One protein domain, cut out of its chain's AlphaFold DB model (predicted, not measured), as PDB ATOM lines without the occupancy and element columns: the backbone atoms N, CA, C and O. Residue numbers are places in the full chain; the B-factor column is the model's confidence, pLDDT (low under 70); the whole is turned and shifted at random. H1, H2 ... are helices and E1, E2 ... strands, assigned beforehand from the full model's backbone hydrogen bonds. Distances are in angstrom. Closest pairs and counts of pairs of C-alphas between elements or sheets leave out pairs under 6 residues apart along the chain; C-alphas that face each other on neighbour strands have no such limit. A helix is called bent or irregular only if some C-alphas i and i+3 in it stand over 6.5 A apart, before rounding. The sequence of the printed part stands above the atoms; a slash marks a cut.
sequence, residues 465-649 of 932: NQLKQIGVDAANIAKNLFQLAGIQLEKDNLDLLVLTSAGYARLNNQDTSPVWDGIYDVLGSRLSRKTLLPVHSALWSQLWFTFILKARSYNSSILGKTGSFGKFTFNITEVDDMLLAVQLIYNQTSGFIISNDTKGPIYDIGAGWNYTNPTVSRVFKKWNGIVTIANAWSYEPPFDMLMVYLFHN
ATOM      1  N   ASN A 465     104.932 147.024 167.033       97.75
ATOM      2  CA  ASN A 465     104.521 146.102 168.099       97.75
ATOM      3  C   ASN A 465     105.543 144.983 168.341       97.75
ATOM      4  O   ASN A 465     105.729 144.579 169.483       97.75
ATOM      5  N   GLN A 466     106.229 144.497 167.303       97.62
ATOM      6  CA  GLN A 466     107.284 143.490 167.465       97.62
ATOM      7  C   GLN A 466     108.522 144.072 168.154       97.62
ATOM      8  O   GLN A 466     109.070 143.437 169.048       97.62
ATOM      9  N   LEU A 467     108.934 145.292 167.796       97.81
ATOM     10  CA  LEU A 467     110.019 145.992 168.495       97.81
ATOM     11  C   LEU A 467     109.630 146.316 169.944       97.81
ATOM     12  O   LEU A 467     110.413 146.089 170.862       97.81
ATOM     13  N   LYS A 468     108.394 146.769 170.174       98.50
ATOM     14  CA  LYS A 468     107.840 146.979 171.514       98.50
ATOM     15  C   LYS A 468     107.855 145.691 172.343       98.50
ATOM     16  O   LYS A 468     108.224 145.728 173.515       98.50
ATOM     17  N   GLN A 469     107.520 144.551 171.739       98.56
ATOM     18  CA  GLN A 469     107.525 143.254 172.416       98.56
ATOM     19  C   GLN A 469     108.917 142.871 172.939       98.56
ATOM     20  O   GLN A 469     109.005 142.329 174.034       98.56
ATOM     21  N   ILE A 470     110.005 143.240 172.248       98.62
ATOM     22  CA  ILE A 470     111.375 143.043 172.763       98.62
ATOM     23  C   ILE A 470     111.539 143.732 174.130       98.62
ATOM     24  O   ILE A 470     112.095 143.149 175.056       98.62
ATOM     25  N   GLY A 471     111.013 144.950 174.295       98.62
ATOM     26  CA  GLY A 471     111.053 145.662 175.578       98.62
ATOM     27  C   GLY A 471     110.231 144.983 176.675       98.62
ATOM     28  O   GLY A 471     110.694 144.871 177.812       98.62
ATOM     29  N   VAL A 472     109.042 144.483 176.322       98.88
ATOM     30  CA  VAL A 472     108.178 143.709 177.230       98.88
ATOM     31  C   VAL A 472     108.888 142.437 177.696       98.88
ATOM     32  O   VAL A 472     108.927 142.144 178.892       98.88
ATOM     33  N   ASP A 473     109.486 141.698 176.765       98.81
ATOM     34  CA  ASP A 473     110.181 140.443 177.041       98.81
ATOM     35  C   ASP A 473     111.414 140.676 177.921       98.81
ATOM     36  O   ASP A 473     111.590 139.977 178.920       98.81
ATOM     37  N   ALA A 474     112.221 141.702 177.623       98.69
ATOM     38  CA  ALA A 474     113.374 142.079 178.441       98.69
ATOM     39  C   ALA A 474     112.968 142.382 179.894       98.69
ATOM     40  O   ALA A 474     113.569 141.858 180.837       98.69
ATOM     41  N   ALA A 475     111.920 143.191 180.079       98.81
ATOM     42  CA  ALA A 475     111.416 143.558 181.396       98.81
ATOM     43  C   ALA A 475     110.850 142.354 182.169       98.81
ATOM     44  O   ALA A 475     111.112 142.208 183.365       98.81
ATOM     45  N   ASN A 476     110.123 141.455 181.498       98.75
ATOM     46  CA  ASN A 476     109.591 140.240 182.118       98.75
ATOM     47  C   ASN A 476     110.693 139.240 182.492       98.75
ATOM     48  O   ASN A 476     110.626 138.644 183.567       98.75
ATOM     49  N   ILE A 477     111.731 139.084 181.661       98.44
ATOM     50  CA  ILE A 477     112.910 138.274 182.005       98.44
ATOM     51  C   ILE A 477     113.548 138.813 183.288       98.44
ATOM     52  O   ILE A 477     113.765 138.049 184.227       98.44
ATOM     53  N   ALA A 478     113.800 140.124 183.365       97.94
ATOM     54  CA  ALA A 478     114.375 140.733 184.560       97.94
ATOM     55  C   ALA A 478     113.481 140.538 185.794       97.94
ATOM     56  O   ALA A 478     113.962 140.086 186.832       97.94
ATOM     57  N   LYS A 479     112.172 140.795 185.671       97.69
ATOM     58  CA  LYS A 479     111.196 140.593 186.750       97.69
ATOM     59  C   LYS A 479     111.205 139.155 187.276       97.69
ATOM     60  O   LYS A 479     111.249 138.963 188.488       97.69
ATOM     61  N   ASN A 480     111.241 138.163 186.387       97.81
ATOM     62  CA  ASN A 480     111.324 136.751 186.762       97.81
ATOM     63  C   ASN A 480     112.640 136.423 187.485       97.81
ATOM     64  O   ASN A 480     112.633 135.703 188.480       97.81
ATOM     65  N   LEU A 481     113.772 136.964 187.022       95.94
ATOM     66  CA  LEU A 481     115.074 136.740 187.658       95.94
ATOM     67  C   LEU A 481     115.137 137.336 189.069       95.94
ATOM     68  O   LEU A 481     115.567 136.648 189.993       95.94
ATOM     69  N   PHE A 482     114.653 138.566 189.262       94.50
ATOM     70  CA  PHE A 482     114.531 139.161 190.596       94.50
ATOM     71  C   PHE A 482     113.571 138.363 191.488       94.50
ATOM     72  O   PHE A 482     113.886 138.113 192.652       94.50
ATOM     73  N   GLN A 483     112.455 137.870 190.940       94.19
ATOM     74  CA  GLN A 483     111.505 137.049 191.691       94.19
ATOM     75  C   GLN A 483     112.128 135.734 192.181       94.19
ATOM     76  O   GLN A 483     111.885 135.337 193.319       94.19
ATOM     77  N   LEU A 484     112.976 135.084 191.375       91.38
ATOM     78  CA  LEU A 484     113.736 133.897 191.796       91.38
ATOM     79  C   LEU A 484     114.705 134.187 192.954       91.38
ATOM     80  O   LEU A 484     115.051 133.275 193.701       91.38
ATOM     81  N   ALA A 485     115.109 135.446 193.130       86.81
ATOM     82  CA  ALA A 485     115.885 135.918 194.276       86.81
ATOM     83  C   ALA A 485     115.014 136.458 195.429       86.81
ATOM     84  O   ALA A 485     115.539 137.065 196.361       86.81
ATOM     85  N   GLY A 486     113.695 136.243 195.384       88.81
ATOM     86  CA  GLY A 486     112.754 136.700 196.410       88.81
ATOM     87  C   GLY A 486     112.417 138.193 196.338       88.81
ATOM     88  O   GLY A 486     111.870 138.732 197.294       88.81
ATOM     89  N   ILE A 487     112.734 138.864 195.227       89.56
ATOM     90  CA  ILE A 487     112.512 140.300 195.029       89.56
ATOM     91  C   ILE A 487     111.385 140.500 194.016       89.56
ATOM     92  O   ILE A 487     111.508 140.152 192.843       89.56
ATOM     93  N   GLN A 488     110.282 141.106 194.449       89.94
ATOM     94  CA  GLN A 488     109.176 141.451 193.564       89.94
ATOM     95  C   GLN A 488     109.356 142.873 193.027       89.94
ATOM     96  O   GLN A 488     109.277 143.840 193.779       89.94
ATOM     97  N   LEU A 489     109.581 143.006 191.717       92.31
ATOM     98  CA  LEU A 489     109.596 144.319 191.073       92.31
ATOM     99  C   LEU A 489     108.171 144.846 190.885       92.31
ATOM    100  O   LEU A 489     107.293 144.146 190.363       92.31
ATOM    101  N   GLU A 490     107.976 146.104 191.263       88.62
ATOM    102  CA  GLU A 490     106.727 146.840 191.104       88.62
ATOM    103  C   GLU A 490     106.812 147.838 189.945       88.62
ATOM    104  O   GLU A 490     107.879 148.377 189.642       88.62
ATOM    105  N   LYS A 491     105.663 148.100 189.315       93.31
ATOM    106  CA  LYS A 491     105.524 149.170 188.328       93.31
ATOM    107  C   LYS A 491     105.691 150.532 189.012       93.31
ATOM    108  O   LYS A 491     105.277 150.685 190.159       93.31
ATOM    109  N   ASP A 492     106.295 151.485 188.306       94.19
ATOM    110  CA  ASP A 492     106.580 152.863 188.738       94.19
ATOM    111  C   ASP A 492     107.540 152.993 189.934       94.19
ATOM    112  O   ASP A 492     107.654 154.067 190.525       94.19
ATOM    113  N   ASN A 493     108.271 151.925 190.272       92.12
ATOM    114  CA  ASN A 493     109.266 151.962 191.338       92.12
ATOM    115  C   ASN A 493     110.425 152.910 190.972       92.12
ATOM    116  O   ASN A 493     111.170 152.652 190.025       92.12
ATOM    117  N   LEU A 494     110.595 153.988 191.743       93.75
ATOM    118  CA  LEU A 494     111.655 154.978 191.530       93.75
ATOM    119  C   LEU A 494     113.056 154.469 191.905       93.75
ATOM    120  O   LEU A 494     114.044 155.063 191.481       93.75
ATOM    121  N   ASP A 495     113.147 153.349 192.624       93.56
ATOM    122  CA  ASP A 495     114.403 152.666 192.952       93.56
ATOM    123  C   ASP A 495     114.822 151.631 191.896       93.56
ATOM    124  O   ASP A 495     115.855 150.970 192.051       93.56
ATOM    125  N   LEU A 496     114.051 151.491 190.810       96.56
ATOM    126  CA  LEU A 496     114.370 150.635 189.671       96.56
ATOM    127  C   LEU A 496     114.850 151.473 188.479       96.56
ATOM    128  O   LEU A 496     114.096 152.247 187.891       96.56
ATOM    129  N   LEU A 497     116.095 151.252 188.076       98.44
ATOM    130  CA  LEU A 497     116.721 151.840 186.900       98.44
ATOM    131  C   LEU A 497     116.826 150.812 185.769       98.44
ATOM    132  O   LEU A 497     117.226 149.670 185.977       98.44
ATOM    133  N   VAL A 498     116.539 151.245 184.548       98.75
ATOM    134  CA  VAL A 498     116.802 150.511 183.315       98.75
ATOM    135  C   VAL A 498     117.794 151.310 182.475       98.75
ATOM    136  O   VAL A 498     117.492 152.428 182.069       98.75
ATOM    137  N   LEU A 499     118.966 150.745 182.202       98.69
ATOM    138  CA  LEU A 499     119.914 151.276 181.220       98.69
ATOM    139  C   LEU A 499     119.807 150.473 179.925       98.69
ATOM    140  O   LEU A 499     119.638 149.255 179.967       98.69
ATOM    141  N   THR A 500     119.896 151.129 178.771       97.94
ATOM    142  CA  THR A 500     119.800 150.441 177.474       97.94
ATOM    143  C   THR A 500     120.486 151.211 176.351       97.94
ATOM    144  O   THR A 500     120.551 152.434 176.403       97.94
ATOM    145  N   SER A 501     120.947 150.516 175.310       96.56
ATOM    146  CA  SER A 501     121.322 151.143 174.030       96.56
ATOM    147  C   SER A 501     120.141 151.371 173.082       96.56
ATOM    148  O   SER A 501     120.323 151.966 172.019       96.56
ATOM    149  N   ALA A 502     118.935 150.897 173.424       97.19
ATOM    150  CA  ALA A 502     117.747 151.095 172.599       97.19
ATOM    151  C   ALA A 502     117.496 152.589 172.335       97.19
ATOM    152  O   ALA A 502     117.680 153.416 173.227       97.19
ATOM    153  N   GLY A 503     117.048 152.921 171.128       94.81
ATOM    154  CA  GLY A 503     116.878 154.290 170.635       94.81
ATOM    155  C   GLY A 503     118.151 154.914 170.049       94.81
ATOM    156  O   GLY A 503     118.035 155.911 169.341       94.81
ATOM    157  N   TYR A 504     119.325 154.316 170.290       94.94
ATOM    158  CA  TYR A 504     120.585 154.628 169.603       94.94
ATOM    159  C   TYR A 504     121.015 153.469 168.696       94.94
ATOM    160  O   TYR A 504     121.143 153.627 167.486       94.94
ATOM    161  N   ALA A 505     121.180 152.274 169.271       93.19
ATOM    162  CA  ALA A 505     121.533 151.073 168.527       93.19
ATOM    163  C   ALA A 505     120.400 150.673 167.571       93.19
ATOM    164  O   ALA A 505     119.258 150.471 167.996       93.19
ATOM    165  N   ARG A 506     120.717 150.496 166.288       92.62
ATOM    166  CA  ARG A 506     119.787 149.972 165.289       92.62
ATOM    167  C   ARG A 506     119.841 148.453 165.238       92.62
ATOM    168  O   ARG A 506     120.903 147.837 165.301       92.62
ATOM    169  N   LEU A 507     118.681 147.837 165.042       92.12
ATOM    170  CA  LEU A 507     118.555 146.401 164.809       92.12
ATOM    171  C   LEU A 507     118.288 146.168 163.320       92.12
ATOM    172  O   LEU A 507     117.209 146.500 162.841       92.12
ATOM    173  N   ASN A 508     119.267 145.635 162.579       89.38
ATOM    174  CA  ASN A 508     119.201 145.512 161.112       89.38
ATOM    175  C   ASN A 508     118.740 146.815 160.439       89.38
ATOM    176  O   ASN A 508     117.768 146.845 159.688       89.38
ATOM    177  N   ASN A 509     119.402 147.916 160.784       88.19
ATOM    178  CA  ASN A 509     119.078 149.250 160.286       88.19
ATOM    179  C   ASN A 509     117.656 149.765 160.618       88.19
ATOM    180  O   ASN A 509     117.188 150.727 160.015       88.19
ATOM    181  N   GLN A 510     116.956 149.153 161.579       92.69
ATOM    182  CA  GLN A 510     115.712 149.689 162.136       92.69
ATOM    183  C   GLN A 510     115.975 150.392 163.471       92.69
ATOM    184  O   GLN A 510     116.701 149.868 164.318       92.69
ATOM    185  N   ASP A 511     115.340 151.548 163.665       94.94
ATOM    186  CA  ASP A 511     115.258 152.226 164.960       94.94
ATOM    187  C   ASP A 511     114.666 151.297 166.036       94.94
ATOM    188  O   ASP A 511     113.744 150.518 165.785       94.94
ATOM    189  N   THR A 512     115.203 151.388 167.251       97.31
ATOM    190  CA  THR A 512     114.806 150.554 168.394       97.31
ATOM    191  C   THR A 512     114.060 151.338 169.473       97.31
ATOM    192  O   THR A 512     113.788 150.794 170.541       97.31
ATOM    193  N   SER A 513     113.657 152.585 169.208       96.69
ATOM    194  CA  SER A 513     112.867 153.396 170.144       96.69
ATOM    195  C   SER A 513     111.586 152.707 170.655       96.69
ATOM    196  O   SER A 513     111.321 152.817 171.856       96.69
ATOM    197  N   PRO A 514     110.820 151.920 169.858       98.12
ATOM    198  CA  PRO A 514     109.603 151.253 170.346       98.12
ATOM    199  C   PRO A 514     109.819 150.333 171.556       98.12
ATOM    200  O   PRO A 514     108.890 150.098 172.330       98.12
ATOM    201  N   VAL A 515     111.046 149.842 171.754       98.62
ATOM    202  CA  VAL A 515     111.442 149.030 172.910       98.62
ATOM    203  C   VAL A 515     111.183 149.766 174.233       98.62
ATOM    204  O   VAL A 515     110.803 149.133 175.218       98.62
ATOM    205  N   TRP A 516     111.328 151.097 174.267       98.50
ATOM    206  CA  TRP A 516     111.099 151.892 175.479       98.50
ATOM    207  C   TRP A 516     109.647 151.807 175.958       98.50
ATOM    208  O   TRP A 516     109.405 151.694 177.158       98.50
ATOM    209  N   ASP A 517     108.681 151.776 175.035       98.44
ATOM    210  CA  ASP A 517     107.263 151.656 175.386       98.44
ATOM    211  C   ASP A 517     106.934 150.256 175.927       98.44
ATOM    212  O   ASP A 517     106.057 150.107 176.774       98.44
ATOM    213  N   GLY A 518     107.656 149.221 175.487       98.62
ATOM    214  CA  GLY A 518     107.514 147.868 176.029       98.62
ATOM    215  C   GLY A 518     108.015 147.759 177.469       98.62
ATOM    216  O   GLY A 518     107.359 147.153 178.315       98.62
ATOM    217  N   ILE A 519     109.148 148.402 177.765       98.81
ATOM    218  CA  ILE A 519     109.682 148.494 179.131       98.81
ATOM    219  C   ILE A 519     108.720 149.297 180.023       98.81
ATOM    220  O   ILE A 519     108.426 148.880 181.146       98.81
ATOM    221  N   TYR A 520     108.187 150.416 179.520       98.25
ATOM    222  CA  TYR A 520     107.210 151.239 180.234       98.25
ATOM    223  C   TYR A 520     105.916 150.477 180.563       98.25
ATOM    224  O   TYR A 520     105.403 150.597 181.677       98.25
ATOM    225  N   ASP A 521     105.395 149.658 179.648       98.00
ATOM    226  CA  ASP A 521     104.171 148.889 179.895       98.00
ATOM    227  C   ASP A 521     104.301 147.980 181.131       98.00
ATOM    228  O   ASP A 521     103.381 147.934 181.959       98.00
ATOM    229  N   VAL A 522     105.457 147.320 181.283       98.50
ATOM    230  CA  VAL A 522     105.735 146.358 182.364       98.50
ATOM    231  C   VAL A 522     106.179 147.042 183.659       98.50
ATOM    232  O   VAL A 522     105.695 146.686 184.734       98.50
ATOM    233  N   LEU A 523     107.107 147.999 183.574       98.00
ATOM    234  CA  LEU A 523     107.805 148.565 184.736       98.00
ATOM    235  C   LEU A 523     107.436 150.019 185.026       98.00
ATOM    236  O   LEU A 523     107.770 150.529 186.089       98.00
ATOM    237  N   GLY A 524     106.761 150.711 184.107       97.19
ATOM    238  CA  GLY A 524     106.493 152.146 184.234       97.19
ATOM    239  C   GLY A 524     107.744 153.014 184.076       97.19
ATOM    240  O   GLY A 524     107.693 154.230 184.274       97.19
ATOM    241  N   SER A 525     108.879 152.408 183.723       98.00
ATOM    242  CA  SER A 525     110.157 153.093 183.585       98.00
ATOM    243  C   SER A 525     110.199 153.940 182.315       98.00
ATOM    244  O   SER A 525     109.836 153.471 181.238       98.00
ATOM    245  N   ARG A 526     110.649 155.194 182.432       96.38
ATOM    246  CA  ARG A 526     110.844 156.124 181.304       96.38
ATOM    247  C   ARG A 526     111.833 157.239 181.654       96.38
ATOM    248  O   ARG A 526     112.130 157.452 182.832       96.38
ATOM    249  N   LEU A 527     112.300 157.973 180.642       97.06
ATOM    250  CA  LEU A 527     113.315 159.024 180.789       97.06
ATOM    251  C   LEU A 527     112.893 160.142 181.755       97.06
ATOM    252  O   LEU A 527     113.650 160.472 182.662       97.06
ATOM    253  N   SER A 528     111.664 160.656 181.636       97.06
ATOM    254  CA  SER A 528     111.125 161.722 182.505       97.06
ATOM    255  C   SER A 528     111.064 161.349 183.990       97.06
ATOM    256  O   SER A 528     111.023 162.222 184.852       97.06
ATOM    257  N   ARG A 529     111.078 160.049 184.302       96.81
ATOM    258  CA  ARG A 529     111.084 159.513 185.673       96.81
ATOM    259  C   ARG A 529     112.480 159.209 186.187       96.81
ATOM    260  O   ARG A 529     112.627 158.830 187.343       96.81
ATOM    261  N   LYS A 530     113.495 159.357 185.332       97.19
ATOM    262  CA  LYS A 530     114.883 158.971 185.589       97.19
ATOM    263  C   LYS A 530     115.043 157.471 185.883       97.19
ATOM    264  O   LYS A 530     115.971 157.085 186.578       97.19
ATOM    265  N   THR A 531     114.151 156.625 185.358       97.88
ATOM    266  CA  THR A 531     114.130 155.168 185.610       97.88
ATOM    267  C   THR A 531     114.315 154.318 184.353       97.88
ATOM    268  O   THR A 531     114.545 153.122 184.465       97.88
ATOM    269  N   LEU A 532     114.257 154.903 183.152       98.50
ATOM    270  CA  LEU A 532     114.753 154.296 181.911       98.50
ATOM    271  C   LEU A 532     115.652 155.319 181.238       98.50
ATOM    272  O   LEU A 532     115.164 156.354 180.785       98.50
ATOM    273  N   LEU A 533     116.948 155.040 181.195       98.31
ATOM    274  CA  LEU A 533     117.941 155.956 180.665       98.31
ATOM    275  C   LEU A 533     118.651 155.317 179.459       98.31
ATOM    276  O   LEU A 533     119.389 154.338 179.627       98.31
ATOM    277  N   PRO A 534     118.430 155.836 178.242       96.38
ATOM    278  CA  PRO A 534     119.158 155.387 177.068       96.38
ATOM    279  C   PRO A 534     120.600 155.902 177.135       96.38
ATOM    280  O   PRO A 534     120.837 157.090 177.339       96.38
ATOM    281  N   VAL A 535     121.566 155.002 176.983       96.50
ATOM    282  CA  VAL A 535     122.995 155.320 177.005       96.50
ATOM    283  C   VAL A 535     123.471 155.513 175.570       96.50
ATOM    284  O   VAL A 535     123.275 154.635 174.724       96.50
ATOM    285  N   HIS A 536     124.082 156.666 175.303       94.69
ATOM    286  CA  HIS A 536     124.544 157.043 173.974       94.69
ATOM    287  C   HIS A 536     125.568 156.037 173.435       94.69
ATOM    288  O   HIS A 536     126.478 155.599 174.146       94.69
ATOM    289  N   SER A 537     125.358 155.617 172.190       91.44
ATOM    290  CA  SER A 537     126.193 154.650 171.482       91.44
ATOM    291  C   SER A 537     125.998 154.804 169.974       91.44
ATOM    292  O   SER A 537     124.985 155.343 169.532       91.44
ATOM    293  N   ALA A 538     126.952 154.321 169.178       91.56
ATOM    294  CA  ALA A 538     126.862 154.402 167.723       91.56
ATOM    295  C   ALA A 538     125.693 153.566 167.170       91.56
ATOM    296  O   ALA A 538     125.363 152.524 167.746       91.56
ATOM    297  N   LEU A 539     125.146 153.937 166.005       91.31
ATOM    298  CA  LEU A 539     124.021 153.231 165.360       91.31
ATOM    299  C   LEU A 539     124.243 151.719 165.185       91.31
ATOM    300  O   LEU A 539     123.297 150.941 165.244       91.31
ATOM    301  N   TRP A 540     125.485 151.282 164.966       88.69
ATOM    302  CA  TRP A 540     125.849 149.871 164.760       88.69
ATOM    303  C   TRP A 540     126.180 149.117 166.058       88.69
ATOM    304  O   TRP A 540     126.685 147.991 166.015       88.69
ATOM    305  N   SER A 541     125.943 149.733 167.216       89.12
ATOM    306  CA  SER A 541     126.182 149.114 168.518       89.12
ATOM    307  C   SER A 541     125.209 147.963 168.785       89.12
ATOM    308  O   SER A 541     124.136 147.853 168.198       89.12
ATOM    309  N   GLN A 542     125.579 147.086 169.717       89.38
ATOM    310  CA  GLN A 542     124.720 145.986 170.149       89.38
ATOM    311  C   GLN A 542     123.506 146.498 170.942       89.38
ATOM    312  O   GLN A 542     123.636 147.404 171.766       89.38
ATOM    313  N   LEU A 543     122.342 145.865 170.759       94.75
ATOM    314  CA  LEU A 543     121.164 146.098 171.596       94.75
ATOM    315  C   LEU A 543     121.301 145.364 172.942       94.75
ATOM    316  O   LEU A 543     121.464 144.141 172.980       94.75
ATOM    317  N   TRP A 544     121.224 146.095 174.052       96.12
ATOM    318  CA  TRP A 544     121.376 145.545 175.402       96.12
ATOM    319  C   TRP A 544     120.498 146.264 176.431       96.12
ATOM    320  O   TRP A 544     120.017 147.376 176.198       96.12
ATOM    321  N   PHE A 545     120.307 145.615 177.583       98.06
ATOM    322  CA  PHE A 545     119.500 146.107 178.701       98.06
ATOM    323  C   PHE A 545     120.153 145.754 180.035       98.06
ATOM    324  O   PHE A 545     120.574 144.614 180.232       98.06
ATOM    325  N   THR A 546     120.169 146.690 180.973       97.88
ATOM    326  CA  THR A 546     120.522 146.429 182.368       97.88
ATOM    327  C   THR A 546     119.385 146.892 183.257       97.88
ATOM    328  O   THR A 546     118.980 148.045 183.167       97.88
ATOM    329  N   PHE A 547     118.901 146.020 184.132       98.31
ATOM    330  CA  PHE A 547     117.887 146.345 185.134       98.31
ATOM    331  C   PHE A 547     118.563 146.384 186.497       98.31
ATOM    332  O   PHE A 547     119.145 145.378 186.899       98.31
ATOM    333  N   ILE A 548     118.518 147.528 187.173       97.44
ATOM    334  CA  ILE A 548     119.234 147.807 188.415       97.44
ATOM    335  C   ILE A 548     118.238 148.233 189.490       97.44
ATOM    336  O   ILE A 548     117.529 149.217 189.314       97.44
ATOM    337  N   LEU A 549     118.206 147.526 190.614       96.12
ATOM    338  CA  LEU A 549     117.403 147.878 191.782       96.12
ATOM    339  C   LEU A 549     118.311 148.402 192.897       96.12
ATOM    340  O   LEU A 549     119.292 147.737 193.251       96.12
ATOM    341  N   LYS A 550     117.960 149.543 193.503       92.75
ATOM    342  CA  LYS A 550     118.576 149.959 194.770       92.75
ATOM    343  C   LYS A 550     118.130 149.003 195.873       92.75
ATOM    344  O   LYS A 550     116.975 148.996 196.287       92.75
ATOM    345  N   ALA A 551     119.054 148.180 196.350       82.12
ATOM    346  CA  ALA A 551     118.802 147.194 197.396       82.12
ATOM    347  C   ALA A 551     119.120 147.717 198.809       82.12
ATOM    348  O   ALA A 551     119.130 146.929 199.756       82.12
ATOM    349  N   ARG A 552     119.297 149.044 198.943       74.06
ATOM    350  CA  ARG A 552     119.610 149.805 200.168       74.06
ATOM    351  C   ARG A 552     121.061 149.637 200.646       74.06
ATOM    352  O   ARG A 552     121.907 149.121 199.920       74.06
ATOM    353  N   SER A 553     121.355 150.132 201.849       74.44
ATOM    354  CA  SER A 553     122.704 150.231 202.412       74.44
ATOM    355  C   SER A 553     123.399 148.876 202.593       74.44
ATOM    356  O   SER A 553     122.780 147.850 202.885       74.44
ATOM    357  N   TYR A 554     124.727 148.893 202.494       85.69
ATOM    358  CA  TYR A 554     125.564 147.733 202.790       85.69
ATOM    359  C   TYR A 554     125.464 147.281 204.253       85.69
ATOM    360  O   TYR A 554     125.191 148.061 205.165       85.69
ATOM    361  N   ASN A 555     125.783 146.005 204.493       84.19
ATOM    362  CA  ASN A 555     125.969 145.472 205.841       84.19
ATOM    363  C   ASN A 555     127.031 146.289 206.610       84.19
ATOM    364  O   ASN A 555     128.055 146.667 206.037       84.19
ATOM    365  N   SER A 556     126.835 146.487 207.919       85.69
ATOM    366  CA  SER A 556     127.747 147.252 208.788       85.69
ATOM    367  C   SER A 556     129.207 146.781 208.747       85.69
ATOM    368  O   SER A 556     130.113 147.579 208.951       85.69
ATOM    369  N   SER A 557     129.462 145.512 208.412       90.75
ATOM    370  CA  SER A 557     130.812 144.962 208.210       90.75
ATOM    371  C   SER A 557     131.533 145.452 206.943       90.75
ATOM    372  O   SER A 557     132.729 145.183 206.782       90.75
ATOM    373  N   ILE A 558     130.833 146.115 206.018       92.19
ATOM    374  CA  ILE A 558     131.384 146.718 204.792       92.19
ATOM    375  C   ILE A 558     131.581 148.229 204.963       92.19
ATOM    376  O   ILE A 558     132.493 148.793 204.359       92.19
ATOM    377  N   LEU A 559     130.776 148.876 205.810       93.19
ATOM    378  CA  LEU A 559     130.899 150.304 206.093       93.19
ATOM    379  C   LEU A 559     132.308 150.643 206.610       93.19
ATOM    380  O   LEU A 559     132.912 149.896 207.380       93.19
ATOM    381  N   GLY A 560     132.860 151.759 206.136       93.88
ATOM    382  CA  GLY A 560     134.223 152.209 206.421       93.88
ATOM    383  C   GLY A 560     135.321 151.539 205.586       93.88
ATOM    384  O   GLY A 560     136.448 152.032 205.580       93.88
ATOM    385  N   LYS A 561     135.030 150.454 204.851       95.75
ATOM    386  CA  LYS A 561     135.993 149.848 203.916       95.75
ATOM    387  C   LYS A 561     136.100 150.654 202.624       95.75
ATOM    388  O   LYS A 561     135.180 151.374 202.245       95.75
ATOM    389  N   THR A 562     137.218 150.494 201.920       95.81
ATOM    390  CA  THR A 562     137.446 151.139 200.623       95.81
ATOM    391  C   THR A 562     136.593 150.495 199.528       95.81
ATOM    392  O   THR A 562     136.819 149.351 199.141       95.81
ATOM    393  N   GLY A 563     135.626 151.245 199.012       92.94
ATOM    394  CA  GLY A 563     134.845 150.922 197.823       92.94
ATOM    395  C   GLY A 563     135.384 151.613 196.572       92.94
ATOM    396  O   GLY A 563     136.219 152.522 196.646       92.94
ATOM    397  N   SER A 564     134.906 151.175 195.409       91.50
ATOM    398  CA  SER A 564     135.244 151.813 194.137       91.50
ATOM    399  C   SER A 564     134.281 151.473 193.004       91.50
ATOM    400  O   SER A 564     133.713 150.382 192.934       91.50
ATOM    401  N   PHE A 565     134.171 152.401 192.059       90.44
ATOM    402  CA  PHE A 565     133.611 152.174 190.730       90.44
ATOM    403  C   PHE A 565     134.260 153.137 189.730       90.44
ATOM    404  O   PHE A 565     134.567 154.287 190.055       90.44
ATOM    405  N   GLY A 566     134.483 152.685 188.494       88.19
ATOM    406  CA  GLY A 566     135.179 153.481 187.481       88.19
ATOM    407  C   GLY A 566     136.522 154.024 187.982       88.19
ATOM    408  O   GLY A 566     137.393 153.262 188.395       88.19
ATOM    409  N   LYS A 567     136.684 155.354 187.943       89.94
ATOM    410  CA  LYS A 567     137.875 156.071 188.443       89.94
ATOM    411  C   LYS A 567     137.699 156.635 189.866       89.94
ATOM    412  O   LYS A 567     138.559 157.383 190.322       89.94
ATOM    413  N   PHE A 568     136.599 156.318 190.553       92.88
ATOM    414  CA  PHE A 568     136.308 156.798 191.905       92.88
ATOM    415  C   PHE A 568     136.640 155.725 192.947       92.88
ATOM    416  O   PHE A 568     136.196 154.583 192.832       92.88
ATOM    417  N   THR A 569     137.382 156.120 193.983       94.94
ATOM    418  CA  THR A 569     137.770 155.271 195.119       94.94
ATOM    419  C   THR A 569     137.560 156.053 196.409       94.94
ATOM    420  O   THR A 569     138.048 157.178 196.521       94.94
ATOM    421  N   PHE A 570     136.832 155.483 197.368       96.50
ATOM    422  CA  PHE A 570     136.425 156.165 198.602       96.50
ATOM    423  C   PHE A 570     136.029 155.158 199.693       96.50
ATOM    424  O   PHE A 570     135.959 153.960 199.436       96.50
ATOM    425  N   ASN A 571     135.783 155.620 200.918       96.50
ATOM    426  CA  ASN A 571     135.278 154.768 201.994       96.50
ATOM    427  C   ASN A 571     133.755 154.671 201.915       96.50
ATOM    428  O   ASN A 571     133.079 155.694 201.843       96.50
ATOM    429  N   ILE A 572     133.228 153.449 201.956       95.31
ATOM    430  CA  ILE A 572     131.791 153.174 201.882       95.31
ATOM    431  C   ILE A 572     131.114 153.680 203.159       95.31
ATOM    432  O   ILE A 572     131.578 153.419 204.270       95.31
ATOM    433  N   THR A 573     130.002 154.378 202.996       92.25
ATOM    434  CA  THR A 573     129.193 154.975 204.061       92.25
ATOM    435  C   THR A 573     127.740 154.513 203.961       92.25
ATOM    436  O   THR A 573     127.351 153.842 203.010       92.25
ATOM    437  N   GLU A 574     126.917 154.861 204.949       88.25
ATOM    438  CA  GLU A 574     125.500 154.466 204.992       88.25
ATOM    439  C   GLU A 574     124.667 155.033 203.833       88.25
ATOM    440  O   GLU A 574     123.616 154.477 203.511       88.25
ATOM    441  N   VAL A 575     125.145 156.110 203.198       87.12
ATOM    442  CA  VAL A 575     124.492 156.743 202.042       87.12
ATOM    443  C   VAL A 575     124.864 156.099 200.702       87.12
ATOM    444  O   VAL A 575     124.361 156.527 199.669       87.12
ATOM    445  N   ASP A 576     125.775 155.122 200.694       91.44
ATOM    446  CA  ASP A 576     126.148 154.388 199.487       91.44
ATOM    447  C   ASP A 576     125.272 153.134 199.354       91.44
ATOM    448  O   ASP A 576     125.298 152.242 200.207       91.44
ATOM    449  N   ASP A 577     124.508 153.062 198.266       90.38
ATOM    450  CA  ASP A 577     123.579 151.962 198.015       90.38
ATOM    451  C   ASP A 577     124.275 150.720 197.430       90.38
ATOM    452  O   ASP A 577     125.190 150.790 196.598       90.38
ATOM    453  N   MET A 578     123.788 149.548 197.834       91.19
ATOM    454  CA  MET A 578     123.979 148.300 197.102       91.19
ATOM    455  C   MET A 578     123.064 148.302 195.873       91.19
ATOM    456  O   MET A 578     121.868 148.588 195.983       91.19
ATOM    457  N   LEU A 579     123.604 147.961 194.701       93.94
ATOM    458  CA  LEU A 579     122.883 148.063 193.427       93.94
ATOM    459  C   LEU A 579     122.809 146.692 192.762       93.94
ATOM    460  O   LEU A 579     123.782 146.240 192.169       93.94
ATOM    461  N   LEU A 580     121.658 146.026 192.845       93.00
ATOM    462  CA  LEU A 580     121.476 144.696 192.264       93.00
ATOM    463  C   LEU A 580     121.108 144.807 190.788       93.00
ATOM    464  O   LEU A 580     120.088 145.403 190.460       93.00
ATOM    465  N   ALA A 581     121.909 144.208 189.912       94.00
ATOM    466  CA  ALA A 581     121.805 144.348 188.469       94.00
ATOM    467  C   ALA A 581     121.650 143.010 187.736       94.00
ATOM    468  O   ALA A 581     122.337 142.031 188.038       94.00
ATOM    469  N   VAL A 582     120.796 143.018 186.710       94.25
ATOM    470  CA  VAL A 582     120.623 141.960 185.703       94.25
ATOM    471  C   VAL A 582     120.992 142.527 184.336       94.25
ATOM    472  O   VAL A 582     120.434 143.546 183.933       94.25
ATOM    473  N   GLN A 583     121.888 141.857 183.605       93.69
ATOM    474  CA  GLN A 583     122.318 142.266 182.264       93.69
ATOM    475  C   GLN A 583     121.797 141.314 181.187       93.69
ATOM    476  O   GLN A 583     122.076 140.112 181.211       93.69
ATOM    477  N   LEU A 584     121.123 141.879 180.188       95.81
ATOM    478  CA  LEU A 584     120.629 141.190 179.004       95.81
ATOM    479  C   LEU A 584     121.282 141.760 177.744       95.81
ATOM    480  O   LEU A 584     121.494 142.966 177.615       95.81
ATOM    481  N   ILE A 585     121.567 140.883 176.793       94.06
ATOM    482  CA  ILE A 585     121.996 141.233 175.441       94.06
ATOM    483  C   ILE A 585     120.970 140.649 174.479       94.06
ATOM    484  O   ILE A 585     120.605 139.482 174.610       94.06
ATOM    485  N   TYR A 586     120.508 141.440 173.516       95.00
ATOM    486  CA  TYR A 586     119.587 140.962 172.496       95.00
ATOM    487  C   TYR A 586     120.323 140.721 171.182       95.00
ATOM    488  O   TYR A 586     121.002 141.599 170.649       95.00
ATOM    489  N   ASN A 587     120.162 139.517 170.644       88.62
ATOM    490  CA  ASN A 587     120.599 139.162 169.308       88.62
ATOM    491  C   ASN A 587     119.396 138.619 168.537       88.62
ATOM    492  O   ASN A 587     118.639 137.805 169.054       88.62
ATOM    493  N   GLN A 588     119.221 139.042 167.291       83.06
ATOM    494  CA  GLN A 588     118.054 138.637 166.512       83.06
ATOM    495  C   GLN A 588     118.003 137.132 166.215       83.06
ATOM    496  O   GLN A 588     116.917 136.569 166.123       83.06
ATOM    497  N   THR A 589     119.157 136.482 166.066       85.81
ATOM    498  CA  THR A 589     119.250 135.054 165.740       85.81
ATOM    499  C   THR A 589     119.083 134.184 166.980       85.81
ATOM    500  O   THR A 589     118.381 133.179 166.932       85.81
ATOM    501  N   SER A 590     119.730 134.546 168.091       89.75
ATOM    502  CA  SER A 590     119.727 133.732 169.317       89.75
ATOM    503  C   SER A 590     118.742 134.203 170.392       89.75
ATOM    504  O   SER A 590     118.646 133.568 171.438       89.75
ATOM    505  N   GLY A 591     118.033 135.311 170.175       94.19
ATOM    506  CA  GLY A 591     117.172 135.941 171.173       94.19
ATOM    507  C   GLY A 591     117.960 136.583 172.321       94.19
ATOM    508  O   GLY A 591     119.085 137.065 172.146       94.19
ATOM    509  N   PHE A 592     117.351 136.604 173.509       97.06
ATOM    510  CA  PHE A 592     117.964 137.158 174.715       97.06
ATOM    511  C   PHE A 592     119.058 136.253 175.278       97.06
ATOM    512  O   PHE A 592     118.834 135.087 175.593       97.06
ATOM    513  N   ILE A 593     120.226 136.845 175.498       94.69
ATOM    514  CA  ILE A 593     121.344 136.248 176.215       94.69
ATOM    515  C   ILE A 593     121.417 136.917 177.587       94.69
ATOM    516  O   ILE A 593     121.671 138.119 177.697       94.69
ATOM    517  N   ILE A 594     121.201 136.133 178.643       93.31
ATOM    518  CA  ILE A 594     121.370 136.582 180.028       93.31
ATOM    519  C   ILE A 594     122.858 136.489 180.363       93.31
ATOM    520  O   ILE A 594     123.445 135.407 180.299       93.31
ATOM    521  N   SER A 595     123.479 137.611 180.725       87.94
ATOM    522  CA  SER A 595     124.876 137.598 181.159       87.94
ATOM    523  C   SER A 595     124.964 137.017 182.568       87.94
ATOM    524  O   SER A 595     124.404 137.575 183.508       87.94
ATOM    525  N   ASN A 596     125.642 135.879 182.707       85.50
ATOM    526  CA  ASN A 596     125.717 135.135 183.957       85.50
ATOM    527  C   ASN A 596     127.043 134.351 184.068       85.50
ATOM    528  O   ASN A 596     127.698 134.062 183.064       85.50
ATOM    529  N   ASP A 597     127.430 133.990 185.288       79.19
ATOM    530  CA  ASP A 597     128.539 133.117 185.656       79.19
ATOM    531  C   ASP A 597     128.057 132.008 186.617       79.19
ATOM    532  O   ASP A 597     126.866 131.731 186.751       79.19
ATOM    533  N   THR A 598     128.979 131.327 187.303       74.94
ATOM    534  CA  THR A 598     128.629 130.251 188.244       74.94
ATOM    535  C   THR A 598     127.864 130.726 189.485       74.94
ATOM    536  O   THR A 598     127.425 129.880 190.260       74.94
ATOM    537  N   LYS A 599     127.744 132.038 189.732       74.94
ATOM    538  CA  LYS A 599     127.089 132.590 190.927       74.94
ATOM    539  C   LYS A 599     125.652 133.053 190.706       74.94
ATOM    540  O   LYS A 599     124.984 133.378 191.683       74.94
ATOM    541  N   GLY A 600     125.164 133.032 189.471       82.50
ATOM    542  CA  GLY A 600     123.798 133.430 189.161       82.50
ATOM    543  C   GLY A 600     123.688 134.857 188.612       82.50
ATOM    544  O   GLY A 600     124.638 135.632 188.672       82.50
ATOM    545  N   PRO A 601     122.529 135.190 188.020       88.00
ATOM    546  CA  PRO A 601     122.403 136.284 187.055       88.00
ATOM    547  C   PRO A 601     122.214 137.673 187.686       88.00
ATOM    548  O   PRO A 601     121.958 138.632 186.959       88.00
ATOM    549  N   ILE A 602     122.295 137.778 189.018       89.25
ATOM    550  CA  ILE A 602     122.112 139.026 189.770       89.25
ATOM    551  C   ILE A 602     123.426 139.400 190.445       89.25
ATOM    552  O   ILE A 602     124.007 138.622 191.206       89.25
ATOM    553  N   TYR A 603     123.864 140.623 190.186       88.81
ATOM    554  CA  TYR A 603     125.169 141.123 190.585       88.81
ATOM    555  C   TYR A 603     125.034 142.432 191.348       88.81
ATOM    556  O   TYR A 603     124.299 143.306 190.917       88.81
ATOM    557  N   ASP A 604     125.773 142.594 192.441       89.75
ATOM    558  CA  ASP A 604     125.949 143.917 193.033       89.75
ATOM    559  C   ASP A 604     126.961 144.714 192.204       89.75
ATOM    560  O   ASP A 604     128.089 144.263 192.008       89.75
ATOM    561  N   ILE A 605     126.556 145.876 191.700       91.12
ATOM    562  CA  ILE A 605     127.402 146.808 190.944       91.12
ATOM    563  C   ILE A 605     127.603 148.140 191.681       91.12
ATOM    564  O   ILE A 605     128.117 149.091 191.091       91.12
ATOM    565  N   GLY A 606     127.177 148.240 192.942       92.25
ATOM    566  CA  GLY A 606     127.394 149.423 193.770       92.25
ATOM    567  C   GLY A 606     128.846 149.532 194.250       92.25
ATOM    568  O   GLY A 606     129.665 148.648 194.011       92.25
ATOM    569  N   ALA A 607     129.188 150.598 194.975       91.44
ATOM    570  CA  ALA A 607     130.563 150.878 195.416       91.44
ATOM    571  C   ALA A 607     131.257 149.753 196.220       91.44
ATOM    572  O   ALA A 607     132.487 149.666 196.232       91.44
ATOM    573  N   GLY A 608     130.485 148.895 196.893       90.12
ATOM    574  CA  GLY A 608     130.958 147.775 197.707       90.12
ATOM    575  C   GLY A 608     131.006 146.424 196.995       90.12
ATOM    576  O   GLY A 608     131.284 145.423 197.661       90.12
ATOM    577  N   TRP A 609     130.804 146.378 195.671       86.81
ATOM    578  CA  TRP A 609     130.725 145.144 194.875       86.81
ATOM    579  C   TRP A 609     131.878 144.152 195.119       86.81
ATOM    580  O   TRP A 609     131.693 142.934 195.070       86.81
ATOM    581  N   ASN A 610     133.081 144.654 195.425       85.69
ATOM    582  CA  ASN A 610     134.265 143.843 195.733       85.69
ATOM    583  C   ASN A 610     134.082 142.930 196.962       85.69
ATOM    584  O   ASN A 610     134.735 141.889 197.056       85.69
ATOM    585  N   TYR A 611     133.212 143.310 197.901       87.75
ATOM    586  CA  TYR A 611     132.972 142.587 199.152       87.75
ATOM    587  C   TYR A 611     131.742 141.684 199.096       87.75
ATOM    588  O   TYR A 611     131.688 140.679 199.803       87.75
ATOM    589  N   THR A 612     130.763 142.031 198.267       81.50
ATOM    590  CA  THR A 612     129.500 141.300 198.118       81.50
ATOM    591  C   THR A 612     129.606 140.232 197.041       81.50
ATOM    592  O   THR A 612     129.123 139.113 197.218       81.50
ATOM    593  N   ASN A 613     130.268 140.540 195.921       73.94
ATOM    594  CA  ASN A 613     130.336 139.630 194.794       73.94
ATOM    595  C   ASN A 613     131.623 139.825 193.961       73.94
ATOM    596  O   ASN A 613     131.596 140.393 192.870       73.94
ATOM    597  N   PRO A 614     132.781 139.281 194.393       62.84
ATOM    598  CA  PRO A 614     134.083 139.563 193.765       62.84
ATOM    599  C   PRO A 614     134.221 139.095 192.297       62.84
ATOM    600  O   PRO A 614     135.214 139.398 191.635       62.84
ATOM    601  N   THR A 615     133.236 138.363 191.753       60.56
ATOM    602  CA  THR A 615     133.194 137.945 190.338       60.56
ATOM    603  C   THR A 615     132.464 138.929 189.416       60.56
ATOM    604  O   THR A 615     132.539 138.756 188.201       60.56
ATOM    605  N   VAL A 616     131.855 140.003 189.940       59.66
ATOM    606  CA  VAL A 616     131.272 141.122 189.158       59.66
ATOM    607  C   VAL A 616     132.273 141.687 188.147       59.66
ATOM    608  O   VAL A 616     131.903 142.015 187.016       59.66
ATOM    609  N   SER A 617     133.567 141.678 188.499       53.72
ATOM    610  CA  SER A 617     134.685 142.039 187.613       53.72
ATOM    611  C   SER A 617     134.800 141.185 186.341       53.72
ATOM    612  O   SER A 617     135.643 141.467 185.493       53.72
ATOM    613  N   ARG A 618     133.994 140.132 186.174       62.34
ATOM    614  CA  ARG A 618     133.991 139.300 184.968       62.34
ATOM    615  C   ARG A 618     132.860 139.664 184.008       62.34
ATOM    616  O   ARG A 618     133.119 139.755 182.811       62.34
ATOM    617  N   VAL A 619     131.651 139.915 184.519       72.38
ATOM    618  CA  VAL A 619     130.475 140.272 183.703       72.38
ATOM    619  C   VAL A 619     130.468 141.763 183.367       72.38
ATOM    620  O   VAL A 619     130.443 142.119 182.193       72.38
ATOM    621  N   PHE A 620     130.588 142.644 184.366       77.50
ATOM    622  CA  PHE A 620     130.429 144.097 184.184       77.50
ATOM    623  C   PHE A 620     131.731 144.861 183.911       77.50
ATOM    624  O   PHE A 620     131.698 146.050 183.613       77.50
ATOM    625  N   LYS A 621     132.896 144.201 183.925       66.75
ATOM    626  CA  LYS A 621     134.184 144.859 183.616       66.75
ATOM    627  C   LYS A 621     134.256 145.439 182.201       66.75
ATOM    628  O   LYS A 621     134.976 146.407 181.986       66.75
ATOM    629  N   LYS A 622     133.507 144.875 181.246       67.38
ATOM    630  CA  LYS A 622     133.367 145.421 179.883       67.38
ATOM    631  C   LYS A 622     132.260 146.482 179.757       67.38
ATOM    632  O   LYS A 622     132.068 147.024 178.681       67.38
ATOM    633  N   TRP A 623     131.571 146.793 180.854       80.56
ATOM    634  CA  TRP A 623     130.369 147.624 180.919       80.56
ATOM    635  C   TRP A 623     130.529 148.761 181.940       80.56
ATOM    636  O   TRP A 623     129.631 149.057 182.725       80.56
ATOM    637  N   ASN A 624     131.697 149.414 181.944       83.75
ATOM    638  CA  ASN A 624     132.008 150.491 182.891       83.75
ATOM    639  C   ASN A 624     130.994 151.654 182.843       83.75
ATOM    640  O   ASN A 624     130.704 152.251 183.878       83.75
ATOM    641  N   GLY A 625     130.422 151.946 181.668       88.56
ATOM    642  CA  GLY A 625     129.348 152.934 181.521       88.56
ATOM    643  C   GLY A 625     128.138 152.626 182.402       88.56
ATOM    644  O   GLY A 625     127.723 153.474 183.185       88.56
ATOM    645  N   ILE A 626     127.660 151.376 182.388       92.56
ATOM    646  CA  ILE A 626     126.542 150.922 183.230       92.56
ATOM    647  C   ILE A 626     126.852 151.107 184.715       92.56
ATOM    648  O   ILE A 626     126.055 151.695 185.442       92.56
ATOM    649  N   VAL A 627     128.021 150.637 185.163       92.00
ATOM    650  CA  VAL A 627     128.409 150.695 186.582       92.00
ATOM    651  C   VAL A 627     128.492 152.145 187.060       92.00
ATOM    652  O   VAL A 627     127.931 152.498 188.096       92.00
ATOM    653  N   THR A 628     129.178 153.000 186.303       95.00
ATOM    654  CA  THR A 628     129.406 154.395 186.704       95.00
ATOM    655  C   THR A 628     128.131 155.238 186.650       95.00
ATOM    656  O   THR A 628     127.895 156.007 187.579       95.00
ATOM    657  N   ILE A 629     127.274 155.057 185.637       97.50
ATOM    658  CA  ILE A 629     125.982 155.756 185.541       97.50
ATOM    659  C   ILE A 629     125.034 155.305 186.652       97.50
ATOM    660  O   ILE A 629     124.420 156.158 187.286       97.50
ATOM    661  N   ALA A 630     124.936 154.003 186.941       96.56
ATOM    662  CA  ALA A 630     124.049 153.500 187.992       96.56
ATOM    663  C   ALA A 630     124.423 154.047 189.383       96.56
ATOM    664  O   ALA A 630     123.545 154.480 190.126       96.56
ATOM    665  N   ASN A 631     125.721 154.097 189.708       95.31
ATOM    666  CA  ASN A 631     126.191 154.685 190.969       95.31
ATOM    667  C   ASN A 631     126.035 156.215 190.998       95.31
ATOM    668  O   ASN A 631     125.746 156.782 192.043       95.31
ATOM    669  N   ALA A 632     126.203 156.919 189.874       96.81
ATOM    670  CA  ALA A 632     125.915 158.353 189.840       96.81
ATOM    671  C   ALA A 632     124.419 158.625 190.042       96.81
ATOM    672  O   ALA A 632     124.050 159.469 190.853       96.81
ATOM    673  N   TRP A 633     123.563 157.866 189.355       97.62
ATOM    674  CA  TRP A 633     122.109 157.931 189.469       97.62
ATOM    675  C   TRP A 633     121.622 157.706 190.904       97.62
ATOM    676  O   TRP A 633     120.694 158.394 191.336       97.62
ATOM    677  N   SER A 634     122.264 156.823 191.683       95.19
ATOM    678  CA  SER A 634     121.868 156.607 193.080       95.19
ATOM    679  C   SER A 634     122.050 157.839 193.970       95.19
ATOM    680  O   SER A 634     121.296 157.984 194.925       95.19
ATOM    681  N   TYR A 635     122.953 158.764 193.619       95.06
ATOM    682  CA  TYR A 635     123.127 160.054 194.306       95.06
ATOM    683  C   TYR A 635     122.212 161.175 193.773       95.06
ATOM    684  O   TYR A 635     122.282 162.316 194.241       95.06
ATOM    685  N   GLU A 636     121.344 160.866 192.806       94.62
ATOM    686  CA  GLU A 636     120.310 161.750 192.259       94.62
ATOM    687  C   GLU A 636     120.842 163.098 191.721       94.62
ATOM    688  O   GLU A 636     120.457 164.147 192.242       94.62
ATOM    689  N   PRO A 637     121.739 163.126 190.717       96.69
ATOM    690  CA  PRO A 637     122.183 164.379 190.103       96.69
ATOM    691  C   PRO A 637     121.006 165.152 189.473       96.69
ATOM    692  O   PRO A 637     119.984 164.538 189.136       96.69
ATOM    693  N   PRO A 638     121.138 166.481 189.273       96.19
ATOM    694  CA  PRO A 638     120.211 167.245 188.436       96.19
ATOM    695  C   PRO A 638     119.990 166.583 187.066       96.19
ATOM    696  O   PRO A 638     120.877 165.901 186.547       96.19
ATOM    697  N   PHE A 639     118.787 166.733 186.499       96.75
ATOM    698  CA  PHE A 639     118.385 166.002 185.291       96.75
ATOM    699  C   PHE A 639     119.276 166.305 184.080       96.75
ATOM    700  O   PHE A 639     119.654 165.395 183.353       96.75
ATOM    701  N   ASP A 640     119.653 167.559 183.886       95.44
ATOM    702  CA  ASP A 640     120.573 167.996 182.839       95.44
ATOM    703  C   ASP A 640     121.977 167.388 183.001       95.44
ATOM    704  O   ASP A 640     122.534 166.882 182.027       95.44
ATOM    705  N   MET A 641     122.517 167.307 184.221       96.56
ATOM    706  CA  MET A 641     123.772 166.581 184.461       96.56
ATOM    707  C   MET A 641     123.627 165.071 184.222       96.56
ATOM    708  O   MET A 641     124.543 164.424 183.711       96.56
ATOM    709  N   LEU A 642     122.469 164.490 184.548       97.50
ATOM    710  CA  LEU A 642     122.183 163.099 184.205       97.50
ATOM    711  C   LEU A 642     122.186 162.900 182.682       97.50
ATOM    712  O   LEU A 642     122.795 161.944 182.209       97.50
ATOM    713  N   MET A 643     121.590 163.815 181.908       96.81
ATOM    714  CA  MET A 643     121.639 163.786 180.440       96.81
ATOM    715  C   MET A 643     123.075 163.884 179.910       96.81
ATOM    716  O   MET A 643     123.426 163.154 178.983       96.81
ATOM    717  N   VAL A 644     123.929 164.704 180.536       97.44
ATOM    718  CA  VAL A 644     125.368 164.763 180.225       97.44
ATOM    719  C   VAL A 644     126.042 163.409 180.437       97.44
ATOM    720  O   VAL A 644     126.769 162.946 179.559       97.44
ATOM    721  N   TYR A 645     125.783 162.729 181.556       97.38
ATOM    722  CA  TYR A 645     126.344 161.396 181.808       97.38
ATOM    723  C   TYR A 645     125.881 160.347 180.791       97.38
ATOM    724  O   TYR A 645     126.673 159.490 180.394       97.38
ATOM    725  N   LEU A 646     124.623 160.415 180.346       96.69
ATOM    726  CA  LEU A 646     124.089 159.504 179.329       96.69
ATOM    727  C   LEU A 646     124.714 159.739 177.959       96.69
ATOM    728  O   LEU A 646     125.084 158.775 177.290       96.69
ATOM    729  N   PHE A 647     124.871 161.004 177.573       95.56
ATOM    730  CA  PHE A 647     125.502 161.399 176.318       95.56
ATOM    731  C   PHE A 647     127.000 161.069 176.296       95.56
ATOM    732  O   PHE A 647     127.509 160.519 175.320       95.56
ATOM    733  N   HIS A 648     127.699 161.299 177.409       95.19
ATOM    734  CA  HIS A 648     129.100 160.911 177.554       95.19
ATOM    735  C   HIS A 648     129.295 159.391 177.671       95.19
ATOM    736  O   HIS A 648     130.410 158.922 177.492       95.19
ATOM    737  N   ASN A 649     128.226 158.623 177.919       93.00
ATOM    738  CA  ASN A 649     128.152 157.161 178.076       93.00
ATOM    739  C   ASN A 649     128.764 156.550 179.353       93.00
ATOM    740  O   ASN A 649     128.652 155.340 179.571       93.00
TER     741      ASN A 649
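What this domain is: This is residues 465 to 649 of the 932 residues of an uncharacterized protein of Methanobacteriaceae archaeon (UniProt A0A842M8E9). A twisted sheet of five strands makes the core, with the long helix H1 and the shorter H2 side by side over one face and H5 over the other, in three layers. A small strand hairpin, E4 and E5, sits toward one end of the longest axis, and the last helix, H6, lies near the edge strand E2. The printed part has 185 residues with six named helices and seven named strands, in the order H1 E1 H2 E2 E3 E4 E5 E6 E7 H3 H4 H5 H6, a mixed class of helices and strands. The large sheet runs E2 E1 E3 E6 E7 and is mixed, while E4 and E5 are antiparallel. The whole is compact, with a radius of gyration of the C-alphas of 15.7 A and spans of 48 by 36 by 29 A.

How they stand to each other: Begin at H1, residues 465 to 484, and compare it with H2, residues 514 to 523: they touch, the C-alphas of Gly 471 and Gly 518 being the closest at 4.2 A. They run the same way at a shallow tilt of 34 degrees, only just short of steep. Between them in the chain comes E1, residues 496 to 500, and after H2 its parallel neighbour E2, residues 532 to 534, with N 533 and O 498 2.8 A apart. E1, H2 and E2 make a strand-helix-strand unit, two parallel neighbour strands with a helix between, and its crossover is right-handed. H2 is on the sheet over E2 and E1, at a height of 10.6 A. Next find E3, residues 543 to 553, antiparallel to E1, with N 499 and O 546 2.9 A apart. E4, residues 562 to 565, and E5, residues 568 to 571, form a hairpin, with N 563 and O 570 2.8 A apart. E6, residues 577 to 587, is antiparallel to E3, with N 549 and O 580 2.8 A apart. E7, residues 591 to 594, forms a hairpin with E6, with N 593 and O 585 2.8 A apart. H1 is over E3 and E6 at a height of 9.0 A, on the same face as H2; its closest C-alpha pair with E6 is Ala 478 and Val 582, 6.5 A. H3, residues 609 to 612, comes closest to E4 at the C-alphas of Asn 610 and Gly 563, 7.4 A. H4, residues 616 to 622, is close but not clearly touching H5, residues 624 to 634, the C-alphas of Phe 620 and Val 627 being closest at 7.3 A. H5 is over E1 and E3 on the opposite face from H1, at a height of 7.9 A. H6, residues 639 to 648, forms a helical hairpin with H5; they only just touch, with 3 pairs of C-alphas within 8 A, the closest being Ile 629 and Tyr 645 at 6.8 A. H6 only grazes the sheet, with residues 642 to 647. Every O i to N i+4 pair is within hydrogen-bond range in H5 and H6, against 15 of 16 in H1, 4 of 6 in H2 and 1 of 3 in H4, which has 1 of 4 O i to N i+3 pairs within range; H3 is too short for an O i to N i+4 pair.

Where its parts are: Find C-alpha 465 at (104.521, 146.102, 168.099); from there H1 runs 28.2 A to C-alpha 484. E3 starts at C-alpha 543, (121.164, 146.098, 171.596), and covers 31.1 A, and E6 covers 31.6 A. H4 is irregular, with C-alphas 619 and 622 7.0 A apart. H5 measures 15.6 A, and H6 ends at C-alpha 648, (129.100, 160.911, 177.554).

The domain as a whole: The C-alphas of Asn 509 and Ser 557 are the two farthest apart, at 49.5 A. The printed part has no cut. The links H1 to E1, E1 to H2 and E7 to H3 are long. The mean pLDDT of the printed part is 91.8, and residues 614 to 618 and 621 to 622 are under 70.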